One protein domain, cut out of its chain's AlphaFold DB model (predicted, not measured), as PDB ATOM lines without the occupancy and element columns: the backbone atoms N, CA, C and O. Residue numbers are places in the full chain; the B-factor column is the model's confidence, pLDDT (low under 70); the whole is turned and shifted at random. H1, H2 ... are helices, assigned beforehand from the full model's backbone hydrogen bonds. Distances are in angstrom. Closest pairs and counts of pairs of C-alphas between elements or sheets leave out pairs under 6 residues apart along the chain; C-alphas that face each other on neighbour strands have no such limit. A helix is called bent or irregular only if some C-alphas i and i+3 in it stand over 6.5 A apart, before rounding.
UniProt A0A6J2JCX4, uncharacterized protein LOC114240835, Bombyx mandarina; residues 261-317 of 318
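Overview. This is residues 261 to 317 of the 318 residues of the protein "uncharacterized protein LOC114240835" of Bombyx mandarina (UniProt A0A6J2JCX4). One long helix, H3, runs out like an arm from a small compact body in which two short helices, H1 and H2, are set crosswise among loops, with H1 between H2 and the early part of H3. The far part of H3 with the last residue, residues 309 to 317, sticks out and lengthens the whole. The printed part has 57 residues with three named helices, in the order H1, H2, H3 along the chain, and no named strand; its class is all helix. It is only just compact, close to loose, with a radius of gyration of the C-alphas of 11.8 A, and its elongated outline spans 37 by 22 by 21 A.

Arrangement. Begin with the longest helix, H3, residues 298 to 316, and look at its residues 301 to 305, with which alone it touches H1, residues 261 to 268. The closest C-alphas of the two are those of Glu 262 and Val 304, 6.1 A apart. Their lines stand at a steep tilt of 68 degrees, only just short of about perpendicular, and they run opposite ways. From H1 go on to H2, residues 276 to 281, which touches H1; the closest C-alphas are those of Ala 264 and Phe 279, 5.5 A apart. These two also run opposite ways, at a steep tilt of 69 degrees, only just short of about perpendicular. H2 and H3 are apart. In the backbones of H1 and H2, every O i to N i+4 pair is within hydrogen-bond range; in H3, 13 of 15 such pairs are.

Along the chain. Find C-alpha 298 at (93.400, 123.493, 126.204); from there H3 runs 26.8 A to C-alpha 316 at (90.155, 143.170, 144.146). H1 begins at C-alpha 261, at (103.765, 135.300, 126.459), and measures 10.1 A from first to last C-alpha. H2 measures 8.9 A from C-alpha 276 to C-alpha 281. No helix is bent or irregular.

Size, cuts and confidence. Look for the two C-alphas farthest apart at His 273 and Gly 317, 37.4 A from each other. Residues 309 to 317, of which 309 to 316 belong to H3, stand free; without them the body has 48 residues and spans 25 by 22 by 17 A. The link from H1 to H2 is short, with 7 residues, and the link from H2 to H3 is long, with 16 residues, 282 to 297. The printed part has no cut. In the B-factor column, the mean pLDDT of the printed part is 79.5, and the model's confidence is under 70 at residues 286 to 293 and 314 to 317.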
ATOM      1  N   CYS A 261     104.077 136.461 127.282       85.62
ATOM      2  CA  CYS A 261     103.765 135.300 126.459       85.62
ATOM      3  C   CYS A 261     102.479 134.579 126.885       85.62
ATOM      4  O   CYS A 261     101.729 134.116 126.033       85.62
ATOM      5  N   GLU A 262     102.169 134.520 128.180       85.81
ATOM      6  CA  GLU A 262     100.901 133.957 128.658       85.81
ATOM      7  C   GLU A 262      99.706 134.828 128.242       85.81
ATOM      8  O   GLU A 262      98.660 134.309 127.860       85.81
ATOM      9  N   LYS A 263      99.872 136.155 128.196       86.75
ATOM     10  CA  LYS A 263      98.870 137.050 127.594       86.75
ATOM     11  C   LYS A 263      98.695 136.778 126.090       86.75
ATOM     12  O   LYS A 263      97.571 136.792 125.581       86.75
ATOM     13  N   ALA A 264      99.794 136.516 125.383       87.31
ATOM     14  CA  ALA A 264      99.766 136.168 123.965       87.31
ATOM     15  C   ALA A 264      98.998 134.857 123.712       87.31
ATOM     16  O   ALA A 264      98.237 134.782 122.755       87.31
ATOM     17  N   VAL A 265      99.097 133.863 124.607       88.00
ATOM     18  CA  VAL A 265      98.288 132.627 124.534       88.00
ATOM     19  C   VAL A 265      96.794 132.937 124.524       88.00
ATOM     20  O   VAL A 265      96.078 132.453 123.653       88.00
ATOM     21  N   LEU A 266      96.315 133.780 125.442       86.75
ATOM     22  CA  LEU A 266      94.883 134.094 125.530       86.75
ATOM     23  C   LEU A 266      94.357 134.862 124.310       86.75
ATOM     24  O   LEU A 266      93.201 134.694 123.935       86.75
ATOM     25  N   SER A 267      95.193 135.697 123.691       87.38
ATOM     26  CA  SER A 267      94.798 136.516 122.537       87.38
ATOM     27  C   SER A 267      94.926 135.773 121.204       87.38
ATOM     28  O   SER A 267      94.037 135.869 120.361       87.38
ATOM     29  N   CYS A 268      95.994 134.999 121.018       86.31
ATOM     30  CA  CYS A 268      96.291 134.332 119.753       86.31
ATOM     31  C   CYS A 268      95.606 132.971 119.599       86.31
ATOM     32  O   CYS A 268      95.283 132.579 118.480       86.31
ATOM     33  N   CYS A 269      95.323 132.257 120.692       86.94
ATOM     34  CA  CYS A 269      94.685 130.937 120.615       86.94
ATOM     35  C   CYS A 269      93.167 130.980 120.384       86.94
ATOM     36  O   CYS A 269      92.557 129.931 120.201       86.94
ATOM     37  N   HIS A 270      92.554 132.168 120.366       82.06
ATOM     38  CA  HIS A 270      91.137 132.345 120.031       82.06
ATOM     39  C   HIS A 270      90.898 132.498 118.509       82.06
ATOM     40  O   HIS A 270      89.759 132.623 118.057       82.06
ATOM     41  N   GLN A 271      91.958 132.516 117.696       76.00
ATOM     42  CA  GLN A 271      91.850 132.615 116.239       76.00
ATOM     43  C   GLN A 271      91.682 131.230 115.594       76.00
ATOM     44  O   GLN A 271      92.233 130.241 116.064       76.00
ATOM     45  N   VAL A 272      90.947 131.170 114.474       70.31
ATOM     46  CA  VAL A 272      90.718 129.933 113.692       70.31
ATOM     47  C   VAL A 272      92.035 129.339 113.169       70.31
ATOM     48  O   VAL A 272      92.178 128.123 113.066       70.31
ATOM     49  N   HIS A 273      93.017 130.198 112.882       71.62
ATOM     50  CA  HIS A 273      94.364 129.804 112.491       71.62
ATOM     51  C   HIS A 273      95.378 130.418 113.450       71.62
ATOM     52  O   HIS A 273      95.550 131.632 113.500       71.62
ATOM     53  N   VAL A 274      96.058 129.560 114.206       76.31
ATOM     54  CA  VAL A 274      97.118 129.964 115.125       76.31
ATOM     55  C   VAL A 274      98.401 130.154 114.320       76.31
ATOM     56  O   VAL A 274      99.037 129.183 113.915       76.31
ATOM     57  N   THR A 275      98.779 131.405 114.072       78.50
ATOM     58  CA  THR A 275     100.041 131.753 113.407       78.50
ATOM     59  C   THR A 275     101.092 132.177 114.429       78.50
ATOM     60  O   THR A 275     100.788 132.823 115.434       78.50
ATOM     61  N   TYR A 276     102.353 131.814 114.174       77.06
ATOM     62  CA  TYR A 276     103.496 132.225 115.001       77.06
ATOM     63  C   TYR A 276     103.616 133.758 115.076       77.06
ATOM     64  O   TYR A 276     103.909 134.310 116.138       77.06
ATOM     65  N   ASP A 277     103.272 134.448 113.988       81.62
ATOM     66  CA  ASP A 277     103.309 135.909 113.876       81.62
ATOM     67  C   ASP A 277     102.410 136.608 114.896       81.62
ATOM     68  O   ASP A 277     102.759 137.677 115.402       81.62
ATOM     69  N   CYS A 278     101.285 135.987 115.273       85.31
ATOM     70  CA  CYS A 278     100.433 136.538 116.317       85.31
ATOM     71  C   CYS A 278     101.194 136.633 117.648       85.31
ATOM     72  O   CYS A 278     101.179 137.682 118.290       85.31
ATOM     73  N   PHE A 279     101.943 135.597 118.035       86.56
ATOM     74  CA  PHE A 279     102.701 135.601 119.290       86.56
ATOM     75  C   PHE A 279     103.830 136.630 119.279       86.56
ATOM     76  O   PHE A 279     104.026 137.333 120.274       86.56
ATOM     77  N   VAL A 280     104.517 136.774 118.142       84.44
ATOM     78  CA  VAL A 280     105.562 137.792 117.965       84.44
ATOM     79  C   VAL A 280     104.971 139.198 118.079       84.44
ATOM     80  O   VAL A 280     105.518 140.026 118.805       84.44
ATOM     81  N   SER A 281     103.815 139.451 117.452       83.62
ATOM     82  CA  SER A 281     103.129 140.752 117.528       83.62
ATOM     83  C   SER A 281     102.704 141.130 118.953       83.62
ATOM     84  O   SER A 281     102.664 142.307 119.300       83.62
ATOM     85  N   GLN A 282     102.440 140.133 119.803       84.44
ATOM     86  CA  GLN A 282     102.080 140.322 121.210       84.44
ATOM     87  C   GLN A 282     103.303 140.417 122.141       84.44
ATOM     88  O   GLN A 282     103.140 140.488 123.359       84.44
ATOM     89  N   GLY A 283     104.526 140.429 121.596       81.88
ATOM     90  CA  GLY A 283     105.766 140.565 122.362       81.88
ATOM     91  C   GLY A 283     106.316 139.248 122.912       81.88
ATOM     92  O   GLY A 283     107.111 139.269 123.853       81.88
ATOM     93  N   CYS A 284     105.908 138.105 122.352       82.81
ATOM     94  CA  CYS A 284     106.450 136.798 122.706       82.81
ATOM     95  C   CYS A 284     107.354 136.237 121.592       82.81
ATOM     96  O   CYS A 284     106.855 135.622 120.649       82.81
ATOM     97  N   PRO A 285     108.687 136.401 121.690       74.12
ATOM     98  CA  PRO A 285     109.616 135.915 120.668       74.12
ATOM     99  C   PRO A 285     109.842 134.394 120.723       74.12
ATOM    100  O   PRO A 285     110.255 133.793 119.735       74.12
ATOM    101  N   SER A 286     109.573 133.731 121.852       69.81
ATOM    102  CA  SER A 286     109.833 132.296 122.019       69.81
ATOM    103  C   SER A 286     108.608 131.541 122.530       69.81
ATOM    104  O   SER A 286     108.385 131.389 123.730       69.81
ATOM    105  N   ILE A 287     107.845 130.961 121.600       69.62
ATOM    106  CA  ILE A 287     106.736 130.047 121.927       69.62
ATOM    107  C   ILE A 287     107.243 128.807 122.680       69.62
ATOM    108  O   ILE A 287     106.523 128.233 123.480       69.62
ATOM    109  N   ALA A 288     108.513 128.425 122.513       65.00
ATOM    110  CA  ALA A 288     109.116 127.320 123.260       65.00
ATOM    111  C   ALA A 288     109.115 127.538 124.787       65.00
ATOM    112  O   ALA A 288     109.059 126.565 125.537       65.00
ATOM    113  N   SER A 289     109.146 128.797 125.247       63.16
ATOM    114  CA  SER A 289     109.110 129.127 126.680       63.16
ATOM    115  C   SER A 289     107.727 128.923 127.305       63.16
ATOM    116  O   SER A 289     107.612 128.740 128.516       63.16
ATOM    117  N   VAL A 290     106.680 128.905 126.475       63.53
ATOM    118  CA  VAL A 290     105.302 128.693 126.894       63.53
ATOM    119  C   VAL A 290     104.846 127.349 126.355       63.53
ATOM    120  O   VAL A 290     104.593 127.177 125.170       63.53
ATOM    121  N   SER A 291     104.801 126.375 127.264       61.19
ATOM    122  CA  SER A 291     104.209 125.050 127.057       61.19
ATOM    123  C   SER A 291     104.809 124.185 125.946       61.19
ATOM    124  O   SER A 291     104.085 123.577 125.156       61.19
ATOM    125  N   ASN A 292     106.138 124.045 125.933       66.62
ATOM    126  CA  ASN A 292     106.825 123.014 125.142       66.62
ATOM    127  C   ASN A 292     106.446 123.042 123.642       66.62
ATOM    128  O   ASN A 292     106.325 121.996 123.006       66.62
ATOM    129  N   GLY A 293     106.221 124.238 123.084       69.94
ATOM    130  CA  GLY A 293     105.951 124.436 121.656       69.94
ATOM    131  C   GLY A 293     104.491 124.276 121.214       69.94
ATOM    132  O   GLY A 293     104.221 124.402 120.020       69.94
ATOM    133  N   LYS A 294     103.541 124.045 122.134       79.06
ATOM    134  CA  LYS A 294     102.095 124.031 121.839       79.06
ATOM    135  C   LYS A 294     101.341 124.998 122.758       79.06
ATOM    136  O   LYS A 294     100.827 124.585 123.799       79.06
ATOM    137  N   PRO A 295     101.266 126.291 122.401       78.81
ATOM    138  CA  PRO A 295     100.663 127.317 123.253       78.81
ATOM    139  C   PRO A 295      99.140 127.178 123.371       78.81
ATOM    140  O   PRO A 295      98.568 127.560 124.386       78.81
ATOM    141  N   CYS A 296      98.487 126.605 122.356       84.88
ATOM    142  CA  CYS A 296      97.027 126.535 122.265       84.88
ATOM    143  C   CYS A 296      96.426 125.204 122.715       84.88
ATOM    144  O   CYS A 296      95.262 124.923 122.432       84.88
ATOM    145  N   ASP A 297      97.194 124.385 123.434       87.75
ATOM    146  CA  ASP A 297      96.622 123.213 124.081       87.75
ATOM    147  C   ASP A 297      95.638 123.663 125.178       87.75
ATOM    148  O   ASP A 297      95.966 124.533 125.994       87.75
ATOM    149  N   PRO A 298      94.446 123.049 125.279       85.38
ATOM    150  CA  PRO A 298      93.400 123.493 126.204       85.38
ATOM    151  C   PRO A 298      93.861 123.467 127.668       85.38
ATOM    152  O   PRO A 298      93.477 124.320 128.461       85.38
ATOM    153  N   LYS A 299      94.751 122.533 128.027       86.44
ATOM    154  CA  LYS A 299      95.351 122.455 129.370       86.44
ATOM    155  C   LYS A 299      96.207 123.680 129.700       86.44
ATOM    156  O   LYS A 299      96.194 124.140 130.835       86.44
ATOM    157  N   VAL A 300      96.941 124.196 128.717       86.25
ATOM    158  CA  VAL A 300      97.817 125.363 128.874       86.25
ATOM    159  C   VAL A 300      96.970 126.616 129.006       86.25
ATOM    160  O   VAL A 300      97.181 127.399 129.926       86.25
ATOM    161  N   ILE A 301      95.963 126.763 128.143       87.62
ATOM    162  CA  ILE A 301      95.035 127.896 128.180       87.62
ATOM    163  C   ILE A 301      94.359 127.982 129.555       87.62
ATOM    164  O   ILE A 301      94.358 129.049 130.161       87.62
ATOM    165  N   LEU A 302      93.864 126.864 130.095       89.00
ATOM    166  CA  LEU A 302      93.250 126.837 131.429       89.00
ATOM    167  C   LEU A 302      94.237 127.217 132.542       89.00
ATOM    168  O   LEU A 302      93.905 128.031 133.398       89.00
ATOM    169  N   GLN A 303      95.470 126.702 132.508       87.56
ATOM    170  CA  GLN A 303      96.506 127.079 133.481       87.56
ATOM    171  C   GLN A 303      96.841 128.572 133.430       87.56
ATOM    172  O   GLN A 303      97.088 129.195 134.467       87.56
ATOM    173  N   VAL A 304      96.862 129.143 132.227       88.44
ATOM    174  CA  VAL A 304      97.076 130.572 132.028       88.44
ATOM    175  C   VAL A 304      95.894 131.359 132.588       88.44
ATOM    176  O   VAL A 304      96.113 132.255 133.401       88.44
ATOM    177  N   ILE A 305      94.654 130.995 132.249       89.00
ATOM    178  CA  ILE A 305      93.445 131.644 132.779       89.00
ATOM    179  C   ILE A 305      93.450 131.631 134.310       89.00
ATOM    180  O   ILE A 305      93.295 132.691 134.914       89.00
ATOM    181  N   ASP A 306      93.712 130.486 134.941       89.50
ATOM    182  CA  ASP A 306      93.775 130.366 136.402       89.50
ATOM    183  C   ASP A 306      94.831 131.292 137.013       89.50
ATOM    184  O   ASP A 306      94.626 131.884 138.075       89.50
ATOM    185  N   ARG A 307      95.982 131.444 136.350       86.81
ATOM    186  CA  ARG A 307      97.051 132.332 136.817       86.81
ATOM    187  C   ARG A 307      96.651 133.800 136.709       86.81
ATOM    188  O   ARG A 307      96.884 134.557 137.651       86.81
ATOM    189  N   PHE A 308      96.016 134.190 135.605       87.94
ATOM    190  CA  PHE A 308      95.456 135.531 135.435       87.94
ATOM    191  C   PHE A 308      94.362 135.804 136.476       87.94
ATOM    192  O   PHE A 308      94.408 136.829 137.154       87.94
ATOM    193  N   GLN A 309      93.433 134.869 136.682       88.25
ATOM    194  CA  GLN A 309      92.375 134.992 137.686       88.25
ATOM    195  C   GLN A 309      92.937 135.121 139.102       88.25
ATOM    196  O   GLN A 309      92.496 135.989 139.848       88.25
ATOM    197  N   LYS A 310      93.950 134.330 139.474       86.19
ATOM    198  CA  LYS A 310      94.609 134.444 140.786       86.19
ATOM    199  C   LYS A 310      95.324 135.784 140.957       86.19
ATOM    200  O   LYS A 310      95.207 136.402 142.010       86.19
ATOM    201  N   TYR A 311      96.033 136.250 139.930       86.44
ATOM    202  CA  TYR A 311      96.782 137.505 139.996       86.44
ATOM    203  C   TYR A 311      95.871 138.743 140.082       86.44
ATOM    204  O   TYR A 311      96.123 139.638 140.887       86.44
ATOM    205  N   TYR A 312      94.799 138.797 139.285       82.81
ATOM    206  CA  TYR A 312      93.852 139.920 139.302       82.81
ATOM    207  C   TYR A 312      92.801 139.800 140.414       82.81
ATOM    208  O   TYR A 312      92.413 140.811 140.992       82.81
ATOM    209  N   GLY A 313      92.382 138.587 140.775       76.94
ATOM    210  CA  GLY A 313      91.412 138.341 141.847       76.94
ATOM    211  C   GLY A 313      91.936 138.727 143.231       76.94
ATOM    212  O   GLY A 313      91.179 139.252 144.040       76.94
ATOM    213  N   GLN A 314      93.238 138.568 143.486       65.50
ATOM    214  CA  GLN A 314      93.850 139.036 144.735       65.50
ATOM    215  C   GLN A 314      93.958 140.566 144.832       65.50
ATOM    216  O   GLN A 314      94.027 141.098 145.935       65.50
ATOM    217  N   ARG A 315      93.942 141.295 143.706       56.44
ATOM    218  CA  ARG A 315      93.964 142.771 143.700       56.44
ATOM    219  C   ARG A 315      92.615 143.409 144.033       56.44
ATOM    220  O   ARG A 315      92.609 144.550 144.475       56.44
ATOM    221  N   ASN A 316      91.510 142.685 143.854       55.91
ATOM    222  CA  ASN A 316      90.155 143.170 144.146       55.91
ATOM    223  C   ASN A 316      89.682 142.825 145.575       55.91
ATOM    224  O   ASN A 316      88.531 143.088 145.911       55.91
ATOM    225  N   GLY A 317      90.537 142.193 146.387       51.72
ATOM    226  CA  GLY A 317      90.233 141.734 147.747       51.72
ATOM    227  C   GLY A 317      90.843 142.583 148.867       51.72
ATOM    228  O   GLY A 317      91.127 142.030 149.929       51.72
TER     229      GLY A 317